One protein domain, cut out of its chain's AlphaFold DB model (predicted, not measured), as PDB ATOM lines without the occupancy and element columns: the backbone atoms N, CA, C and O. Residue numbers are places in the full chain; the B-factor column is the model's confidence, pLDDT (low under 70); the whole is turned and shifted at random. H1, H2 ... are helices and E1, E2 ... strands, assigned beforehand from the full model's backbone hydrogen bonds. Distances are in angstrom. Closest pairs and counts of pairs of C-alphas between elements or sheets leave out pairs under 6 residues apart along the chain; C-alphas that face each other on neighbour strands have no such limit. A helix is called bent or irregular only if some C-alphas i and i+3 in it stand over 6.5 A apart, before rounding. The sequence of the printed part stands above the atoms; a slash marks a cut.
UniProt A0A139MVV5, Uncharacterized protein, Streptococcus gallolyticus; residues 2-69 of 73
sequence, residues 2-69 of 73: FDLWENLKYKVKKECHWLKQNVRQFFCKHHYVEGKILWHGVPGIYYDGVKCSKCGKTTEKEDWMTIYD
ATOM      1  N   PHE A   2      28.970  42.995 118.721       58.41
ATOM      2  CA  PHE A   2      28.786  42.942 117.257       58.41
ATOM      3  C   PHE A   2      30.003  42.363 116.498       58.41
ATOM      4  O   PHE A   2      29.821  41.548 115.596       58.41
ATOM      5  N   ASP A   3      31.233  42.674 116.930       71.25
ATOM      6  CA  ASP A   3      32.473  42.214 116.272       71.25
ATOM      7  C   ASP A   3      32.642  40.696 116.211       71.25
ATOM      8  O   ASP A   3      33.223  40.152 115.273       71.25
ATOM      9  N   LEU A   4      32.139  39.979 117.217       76.38
ATOM     10  CA  LEU A   4      32.314  38.531 117.294       76.38
ATOM     11  C   LEU A   4      31.432  37.818 116.261       76.38
ATOM     12  O   LEU A   4      31.853  36.827 115.669       76.38
ATOM     13  N   TRP A   5      30.239  38.360 115.995       80.19
ATOM     14  CA  TRP A   5      29.296  37.810 115.020       80.19
ATOM     15  C   TRP A   5      29.718  38.100 113.579       80.19
ATOM     16  O   TRP A   5      29.611  37.227 112.715       80.19
ATOM     17  N   GLU A   6      30.258  39.292 113.317       82.12
ATOM     18  CA  GLU A   6      30.835  39.628 112.011       82.12
ATOM     19  C   GLU A   6      32.087  38.800 111.706       82.12
ATOM     20  O   GLU A   6      32.189  38.228 110.617       82.12
ATOM     21  N   ASN A   7      32.982  38.628 112.686       83.62
ATOM     22  CA  ASN A   7      34.143  37.751 112.539       83.62
ATOM     23  C   ASN A   7      33.740  36.301 112.255       83.62
ATOM     24  O   ASN A   7      34.347  35.648 111.402       83.62
ATOM     25  N   LEU A   8      32.696  35.795 112.920       85.31
ATOM     26  CA  LEU A   8      32.204  34.440 112.675       85.31
ATOM     27  C   LEU A   8      31.652  34.294 111.249       85.31
ATOM     28  O   LEU A   8      32.012  33.349 110.547       85.31
ATOM     29  N   LYS A   9      30.841  35.257 110.786       82.94
ATOM     30  CA  LYS A   9      30.319  35.284 109.407       82.94
ATOM     31  C   LYS A   9      31.441  35.326 108.377       82.94
ATOM     32  O   LYS A   9      31.389  34.590 107.391       82.94
ATOM     33  N   TYR A  10      32.454  36.161 108.602       85.06
ATOM     34  CA  TYR A  10      33.610  36.253 107.716       85.06
ATOM     35  C   TYR A  10      34.359  34.921 107.645       85.06
ATOM     36  O   TYR A  10      34.652  34.433 106.552       85.06
ATOM     37  N   LYS A  11      34.605  34.293 108.800       86.69
ATOM     38  CA  LYS A  11      35.302  33.008 108.885       86.69
ATOM     39  C   LYS A  11      34.524  31.907 108.162       86.69
ATOM     40  O   LYS A  11      35.085  31.255 107.292       86.69
ATOM     41  N   VAL A  12      33.219  31.786 108.408       86.81
ATOM     42  CA  VAL A  12      32.349  30.821 107.709       86.81
ATOM     43  C   VAL A  12      32.334  31.071 106.201       86.81
ATOM     44  O   VAL A  12      32.462  30.133 105.417       86.81
ATOM     45  N   LYS A  13      32.235  32.332 105.761       87.50
ATOM     46  CA  LYS A  13      32.258  32.676 104.333       87.50
ATOM     47  C   LYS A  13      33.591  32.298 103.681       87.50
ATOM     48  O   LYS A  13      33.589  31.795 102.558       87.50
ATOM     49  N   LYS A  14      34.706  32.508 104.386       87.12
ATOM     50  CA  LYS A  14      36.050  32.125 103.936       87.12
ATOM     51  C   LYS A  14      36.189  30.607 103.819       87.12
ATOM     52  O   LYS A  14      36.611  30.136 102.766       87.12
ATOM     53  N   GLU A  15      35.758  29.857 104.829       87.31
ATOM     54  CA  GLU A  15      35.768  28.386 104.806       87.31
ATOM     55  C   GLU A  15      34.881  27.832 103.683       87.31
ATOM     56  O   GLU A  15      35.318  26.994 102.898       87.31
ATOM     57  N   CYS A  16      33.659  28.353 103.515       85.25
ATOM     58  CA  CYS A  16      32.778  27.953 102.415       85.25
ATOM     59  C   CYS A  16      33.374  28.272 101.040       85.25
ATOM     60  O   CYS A  16      33.201  27.494 100.102       85.25
ATOM     61  N   HIS A  17      34.049  29.414 100.894       85.06
ATOM     62  CA  HIS A  17      34.731  29.766  99.653       85.06
ATOM     63  C   HIS A  17      35.881  28.796  99.361       85.06
ATOM     64  O   HIS A  17      35.988  28.297  98.241       85.06
ATOM     65  N   TRP A  18      36.685  28.478 100.377       83.12
ATOM     66  CA  TRP A  18      37.785  27.523 100.273       83.12
ATOM     67  C   TRP A  18      37.280  26.120  99.905       83.12
ATOM     68  O   TRP A  18      37.753  25.526  98.938       83.12
ATOM     69  N   LEU A  19      36.237  25.625 100.577       82.75
ATOM     70  CA  LEU A  19      35.573  24.356 100.248       82.75
ATOM     71  C   LEU A  19      35.059  24.326  98.805       82.75
ATOM     72  O   LEU A  19      35.340  23.380  98.072       82.75
ATOM     73  N   LYS A  20      34.352  25.375  98.363       81.12
ATOM     74  CA  LYS A  20      33.858  25.471  96.979       81.12
ATOM     75  C   LYS A  20      34.996  25.460  95.961       81.12
ATOM     76  O   LYS A  20      34.869  24.801  94.930       81.12
ATOM     77  N   GLN A  21      36.095  26.164  96.234       77.06
ATOM     78  CA  GLN A  21      37.267  26.155  95.360       77.06
ATOM     79  C   GLN A  21      37.906  24.767  95.283       77.06
ATOM     80  O   GLN A  21      38.163  24.298  94.176       77.06
ATOM     81  N   ASN A  22      38.085  24.085  96.414       76.00
ATOM     82  CA  ASN A  22      38.655  22.738  96.435       76.00
ATOM     83  C   ASN A  22      37.773  21.726  95.705       76.00
ATOM     84  O   ASN A  22      38.263  21.007  94.840       76.00
ATOM     85  N   VAL A  23      36.464  21.705  95.977       77.62
ATOM     86  CA  VAL A  23      35.523  20.815  95.272       77.62
ATOM     87  C   VAL A  23      35.565  21.084  93.769       77.62
ATOM     88  O   VAL A  23      35.659  20.151  92.971       77.62
ATOM     89  N   ARG A  24      35.582  22.361  93.363       72.06
ATOM     90  CA  ARG A  24      35.721  22.726  91.951       72.06
ATOM     91  C   ARG A  24      37.034  22.217  91.365       72.06
ATOM     92  O   ARG A  24      37.008  21.764  90.233       72.06
ATOM     93  N   GLN A  25      38.151  22.280  92.090       69.12
ATOM     94  CA  GLN A  25      39.443  21.764  91.628       69.12
ATOM     95  C   GLN A  25      39.458  20.236  91.497       69.12
ATOM     96  O   GLN A  25      39.973  19.750  90.496       69.12
ATOM     97  N   PHE A  26      38.860  19.502  92.440       73.75
ATOM     98  CA  PHE A  26      38.792  18.034  92.409       73.75
ATOM     99  C   PHE A  26      37.970  17.495  91.233       73.75
ATOM    100  O   PHE A  26      38.386  16.546  90.578       73.75
ATOM    101  N   PHE A  27      36.823  18.113  90.940       73.62
ATOM    102  CA  PHE A  27      35.952  17.690  89.836       73.62
ATOM    103  C   PHE A  27      36.218  18.442  88.524       73.62
ATOM    104  O   PHE A  27      35.506  18.244  87.536       73.62
ATOM    105  N   CYS A  28      37.215  19.331  88.478       77.19
ATOM    106  CA  CYS A  28      37.514  20.075  87.263       77.19
ATOM    107  C   CYS A  28      38.077  19.128  86.206       77.19
ATOM    108  O   CYS A  28      39.200  18.648  86.332       77.19
ATOM    109  N   LYS A  29      37.366  18.965  85.083       79.50
ATOM    110  CA  LYS A  29      38.004  18.510  83.844       79.50
ATOM    111  C   LYS A  29      38.971  19.603  83.390       79.50
ATOM    112  O   LYS A  29      38.545  20.601  82.793       79.50
ATOM    113  N   HIS A  30      40.233  19.457  83.785       79.56
ATOM    114  CA  HIS A  30      41.253  20.480  83.620       79.56
ATOM    115  C   HIS A  30      41.420  20.858  82.147       79.56
ATOM    116  O   HIS A  30      41.577  20.008  81.278       79.56
ATOM    117  N   HIS A  31      41.335  22.160  81.894       82.25
ATOM    118  CA  HIS A  31      41.705  22.787  80.633       82.25
ATOM    119  C   HIS A  31      42.940  23.626  80.926       82.25
ATOM    120  O   HIS A  31      42.818  24.718  81.491       82.25
ATOM    121  N   TYR A  32      44.104  23.042  80.679       82.75
ATOM    122  CA  TYR A  32      45.392  23.660  80.945       82.75
ATOM    123  C   TYR A  32      45.782  24.551  79.772       82.75
ATOM    124  O   TYR A  32      45.693  24.130  78.623       82.75
ATOM    125  N   VAL A  33      46.168  25.779  80.088       84.31
ATOM    126  CA  VAL A  33      46.768  26.738  79.160       84.31
ATOM    127  C   VAL A  33      48.180  27.045  79.632       84.31
ATOM    128  O   VAL A  33      48.477  26.877  80.823       84.31
ATOM    129  N   GLU A  34      49.051  27.464  78.721       84.25
ATOM    130  CA  GLU A  34      50.399  27.888  79.093       84.25
ATOM    131  C   GLU A  34      50.341  29.075  80.056       84.25
ATOM    132  O   GLU A  34      49.494  29.964  79.958       84.25
ATOM    133  N   GLY A  35      51.208  29.060  81.062       80.06
ATOM    134  CA  GLY A  35      51.224  30.105  82.066       80.06
ATOM    135  C   GLY A  35      52.504  30.103  82.879       80.06
ATOM    136  O   GLY A  35      53.224  29.116  82.971       80.06
ATOM    137  N   LYS A  36      52.773  31.236  83.519       78.25
ATOM    138  CA  LYS A  36      53.921  31.389  84.411       78.25
ATOM    139  C   LYS A  36      53.522  31.058  85.841       78.25
ATOM    140  O   LYS A  36      52.556  31.623  86.361       78.25
ATOM    141  N   ILE A  37      54.262  30.159  86.481       79.38
ATOM    142  CA  ILE A  37      54.046  29.772  87.878       79.38
ATOM    143  C   ILE A  37      55.125  30.419  88.738       79.38
ATOM    144  O   ILE A  37      56.298  30.432  88.378       79.38
ATOM    145  N   LEU A  38      54.721  30.994  89.871       76.75
ATOM    146  CA  LEU A  38      55.644  31.605  90.822       76.75
ATOM    147  C   LEU A  38      56.422  30.508  91.562       76.75
ATOM    148  O   LEU A  38      55.818  29.642  92.201       76.75
ATOM    149  N   TRP A  39      57.751  30.555  91.515       68.56
ATOM    150  CA  TRP A  39      58.597  29.552  92.159       68.56
ATOM    151  C   TRP A  39      58.599  29.723  93.680       68.56
ATOM    152  O   TRP A  39      59.072  30.734  94.194       68.56
ATOM    153  N   HIS A  40      58.041  28.747  94.406       64.44
ATOM    154  CA  HIS A  40      58.082  28.641  95.875       64.44
ATOM    155  C   HIS A  40      57.757  29.929  96.667       64.44
ATOM    156  O   HIS A  40      58.245  30.125  97.776       64.44
ATOM    157  N   GLY A  41      56.913  30.816  96.129       62.91
ATOM    158  CA  GLY A  41      56.559  32.069  96.806       62.91
ATOM    159  C   GLY A  41      57.630  33.164  96.735       62.91
ATOM    160  O   GLY A  41      57.463  34.192  97.388       62.91
ATOM    161  N   VAL A  42      58.696  32.979  95.948       68.75
ATOM    162  CA  VAL A  42      59.730  33.995  95.715       68.75
ATOM    163  C   VAL A  42      59.222  34.997  94.670       68.75
ATOM    164  O   VAL A  42      58.999  34.622  93.517       68.75
ATOM    165  N   PRO A  43      59.033  36.281  95.028       67.94
ATOM    166  CA  PRO A  43      58.618  37.298  94.070       67.94
ATOM    167  C   PRO A  43      59.671  37.461  92.967       67.94
ATOM    168  O   PRO A  43      60.850  37.640  93.255       67.94
ATOM    169  N   GLY A  44      59.243  37.430  91.704       69.50
ATOM    170  CA  GLY A  44      60.108  37.710  90.551       69.50
ATOM    171  C   GLY A  44      60.757  36.488  89.896       69.50
ATOM    172  O   GLY A  44      61.321  36.638  88.816       69.50
ATOM    173  N   ILE A  45      60.631  35.293  90.479       73.00
ATOM    174  CA  ILE A  45      61.076  34.046  89.845       73.00
ATOM    175  C   ILE A  45      59.847  33.287  89.357       73.00
ATOM    176  O   ILE A  45      59.030  32.810  90.148       73.00
ATOM    177  N   TYR A  46      59.726  33.192  88.037       75.69
ATOM    178  CA  TYR A  46      58.662  32.461  87.372       75.69
ATOM    179  C   TYR A  46      59.258  31.334  86.543       75.69
ATOM    180  O   TYR A  46      60.267  31.544  85.871       75.69
ATOM    181  N   TYR A  47      58.619  30.171  86.573       78.31
ATOM    182  CA  TYR A  47      58.923  29.066  85.674       78.31
ATOM    183  C   TYR A  47      57.745  28.802  84.743       78.31
ATOM    184  O   TYR A  47      56.593  29.136  85.056       78.31
ATOM    185  N   ASP A  48      58.058  28.221  83.590       79.56
ATOM    186  CA  ASP A  48      57.056  27.821  82.618       79.56
ATOM    187  C   ASP A  48      56.274  26.634  83.171       79.56
ATOM    188  O   ASP A  48      56.828  25.617  83.594       79.56
ATOM    189  N   GLY A  49      54.961  26.778  83.194       84.50
ATOM    190  CA  GLY A  49      54.063  25.722  83.599       84.50
ATOM    191  C   GLY A  49      52.724  25.887  82.921       84.50
ATOM    192  O   GLY A  49      52.575  26.581  81.912       84.50
ATOM    193  N   VAL A  50      51.724  25.230  83.482       85.12
ATOM    194  CA  VAL A  50      50.369  25.317  82.968       85.12
ATOM    195  C   VAL A  50      49.411  25.734  84.058       85.12
ATOM    196  O   VAL A  50      49.512  25.334  85.222       85.12
ATOM    197  N   LYS A  51      48.440  26.555  83.674       87.38
ATOM    198  CA  LYS A  51      47.370  27.009  84.550       87.38
ATOM    199  C   LYS A  51      46.044  26.527  84.005       87.38
ATOM    200  O   LYS A  51      45.754  26.641  82.822       87.38
ATOM    201  N   CYS A  52      45.195  25.994  84.872       85.31
ATOM    202  CA  CYS A  52      43.848  25.653  84.467       85.31
ATOM    203  C   CYS A  52      42.990  26.922  84.371       85.31
ATOM    204  O   CYS A  52      42.712  27.548  85.397       85.31
ATOM    205  N   SER A  53      42.493  27.254  83.177       82.75
ATOM    206  CA  SER A  53      41.614  28.419  82.957       82.75
ATOM    207  C   SER A  53      40.318  28.353  83.780       82.75
ATOM    208  O   SER A  53      39.768  29.370  84.194       82.75
ATOM    209  N   LYS A  54      39.840  27.140  84.089       81.62
ATOM    210  CA  LYS A  54      38.579  26.914  84.814       81.62
ATOM    211  C   LYS A  54      38.697  27.018  86.331       81.62
ATOM    212  O   LYS A  54      37.786  27.542  86.966       81.62
ATOM    213  N   CYS A  55      39.740  26.449  86.932       81.44
ATOM    214  CA  CYS A  55      39.862  26.350  88.395       81.44
ATOM    215  C   CYS A  55      41.092  27.067  88.966       81.44
ATOM    216  O   CYS A  55      41.262  27.098  90.184       81.44
ATOM    217  N   GLY A  56      41.941  27.636  88.107       78.19
ATOM    218  CA  GLY A  56      43.130  28.392  88.492       78.19
ATOM    219  C   GLY A  56      44.290  27.546  89.013       78.19
ATOM    220  O   GLY A  56      45.306  28.118  89.387       78.19
ATOM    221  N   LYS A  57      44.155  26.211  89.045       82.81
ATOM    222  CA  LYS A  57      45.214  25.301  89.493       82.81
ATOM    223  C   LYS A  57      46.422  25.426  88.568       82.81
ATOM    224  O   LYS A  57      46.271  25.283  87.356       82.81
ATOM    225  N   THR A  58      47.585  25.683  89.143       85.31
ATOM    226  CA  THR A  58      48.870  25.736  88.447       85.31
ATOM    227  C   THR A  58      49.640  24.449  88.699       85.31
ATOM    228  O   THR A  58      49.644  23.956  89.828       85.31
ATOM    229  N   THR A  59      50.266  23.900  87.669       83.50
ATOM    230  CA  THR A  59      51.108  22.705  87.766       83.50
ATOM    231  C   THR A  59      52.211  22.762  86.722       83.50
ATOM    232  O   THR A  59      52.087  23.466  85.719       83.50
ATOM    233  N   GLU A  60      53.296  22.038  86.957       84.06
ATOM    234  CA  GLU A  60      54.330  21.840  85.944       84.06
ATOM    235  C   GLU A  60      53.748  21.153  84.702       84.06
ATOM    236  O   GLU A  60      52.782  20.389  84.787       84.06
ATOM    237  N   LYS A  61      54.308  21.492  83.539       81.75
ATOM    238  CA  LYS A  61      53.949  20.899  82.252       81.75
ATOM    239  C   LYS A  61      54.511  19.481  82.204       81.75
ATOM    240  O   LYS A  61      55.722  19.307  82.249       81.75
ATOM    241  N   GLU A  62      53.636  18.489  82.096       79.19
ATOM    242  CA  GLU A  62      54.029  17.092  81.890       79.19
ATOM    243  C   GLU A  62      53.676  16.646  80.463       79.19
ATOM    244  O   GLU A  62      52.674  17.091  79.901       79.19
ATOM    245  N   ASP A  63      54.470  15.744  79.879       76.75
ATOM    246  CA  ASP A  63      54.391  15.371  78.453       76.75
ATOM    247  C   ASP A  63      53.055  14.743  78.027       76.75
ATOM    248  O   ASP A  63      52.669  14.788  76.861       76.75
ATOM    249  N   TRP A  64      52.325  14.148  78.969       75.19
ATOM    250  CA  TRP A  64      51.018  13.536  78.721       75.19
ATOM    251  C   TRP A  64      49.855  14.535  78.817       75.19
ATOM    252  O   TRP A  64      48.709  14.172  78.534       75.19
ATOM    253  N   MET A  65      50.105  15.782  79.236       76.62
ATOM    254  CA  MET A  65      49.060  16.791  79.388       76.62
ATOM    255  C   MET A  65      48.663  17.395  78.040       76.62
ATOM    256  O   MET A  65      49.493  17.837  77.253       76.62
ATOM    257  N   THR A  66      47.356  17.501  77.803       78.75
ATOM    258  CA  THR A  66      46.831  18.309  76.696       78.75
ATOM    259  C   THR A  66      46.795  19.773  77.111       78.75
ATOM    260  O   THR A  66      46.028  20.153  78.002       78.75
ATOM    261  N   ILE A  67      47.614  20.582  76.446       81.44
ATOM    262  CA  ILE A  67      47.693  22.025  76.651       81.44
ATOM    263  C   ILE A  67      47.012  22.694  75.477       81.44
ATOM    264  O   ILE A  67      47.237  22.333  74.324       81.44
ATOM    265  N   TYR A  68      46.142  23.632  75.802       79.38
ATOM    266  CA  TYR A  68      45.444  24.437  74.827       79.38
ATOM    267  C   TYR A  68      46.156  25.778  74.753       79.38
ATOM    268  O   TYR A  68      46.340  26.425  75.787       79.38
ATOM    269  N   ASP A  69      46.527  26.195  73.551       69.44
ATOM    270  CA  ASP A  69      46.983  27.560  73.333       69.44
ATOM    271  C   ASP A  69      45.814  28.502  73.646       69.44
ATOM    272  O   ASP A  69      44.683  28.283  73.186       69.44
TER     273      ASP A  69
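This is residues 2 to 69 of the 73 residues of an uncharacterized protein of Streptococcus gallolyticus (UniProt A0A139MVV5). One long helix, H1, sticks out like an arm from a small body, which is made of a strand hairpin, E1 and E2, and a long unnamed tail, residues 53 to 69, that is tied to both strands by short pairings. Residues 2 to 20 of H1 stand free and make much of the longest axis. The printed part has 68 residues with one named helix and two named strands, in the order H1, E1, E2; the sheet has the order E1 - E2, is antiparallel, and the class is mixed, helices and strands. The whole is only just loose, close to extended, with a radius of gyration of the C-alphas of 16.3 A, and its flat outline spans 53 by 30 by 15 A.

The printed part begins with H1, residues 2 to 26, in which every O i to N i+4 pair is within hydrogen-bond range. A tight link of 5 residues joins it to E1, residues 32 to 38. A short link of 7 residues then leads to E2, residues 46 to 52. E1 and E2 form a hairpin of antiparallel neighbour strands, with 141 degrees between their N-to-C directions. The C-alphas of Tyr 32 and Cys 52 face each other at 4.3 A, and those of Leu 38 and Tyr 46 at 4.7 A. Across the pair, N 33 and O 51 are within hydrogen-bond range at 2.9 A, as are N 49 and O 35 at 2.9 A. H1 and E2 are apart. Beyond E2, residues 58 to 59 pair antiparallel with residues 50 to 51 of E2, and residues 67 to 68 pair parallel with residues 32 to 33 of E1.

H1 begins at C-alpha 2, at (28.786, 42.942, 117.257), and ends at C-alpha 26, at (38.792, 18.034, 92.409), a length of 36.6 A. H1 is not bent. E1 is 16.3 A long from C-alpha 32 to C-alpha 38. E2 is 16.6 A long and ends at C-alpha 52, at (43.848, 25.653, 84.467).

The two C-alphas farthest apart are those of Phe 2 and Asp 63, at 54.1 A. Without residues 2 to 20, the body of 49 residues spans 31 by 24 by 15 A and has a radius of gyration of 11.2 A. The printed part has no cut, and no link between named elements is long. Residues 53 to 69 hold no named element. The mean pLDDT of the printed part is 79.0; residue 2, residue 25, residues 39 to 44 and residue 69 are under 70.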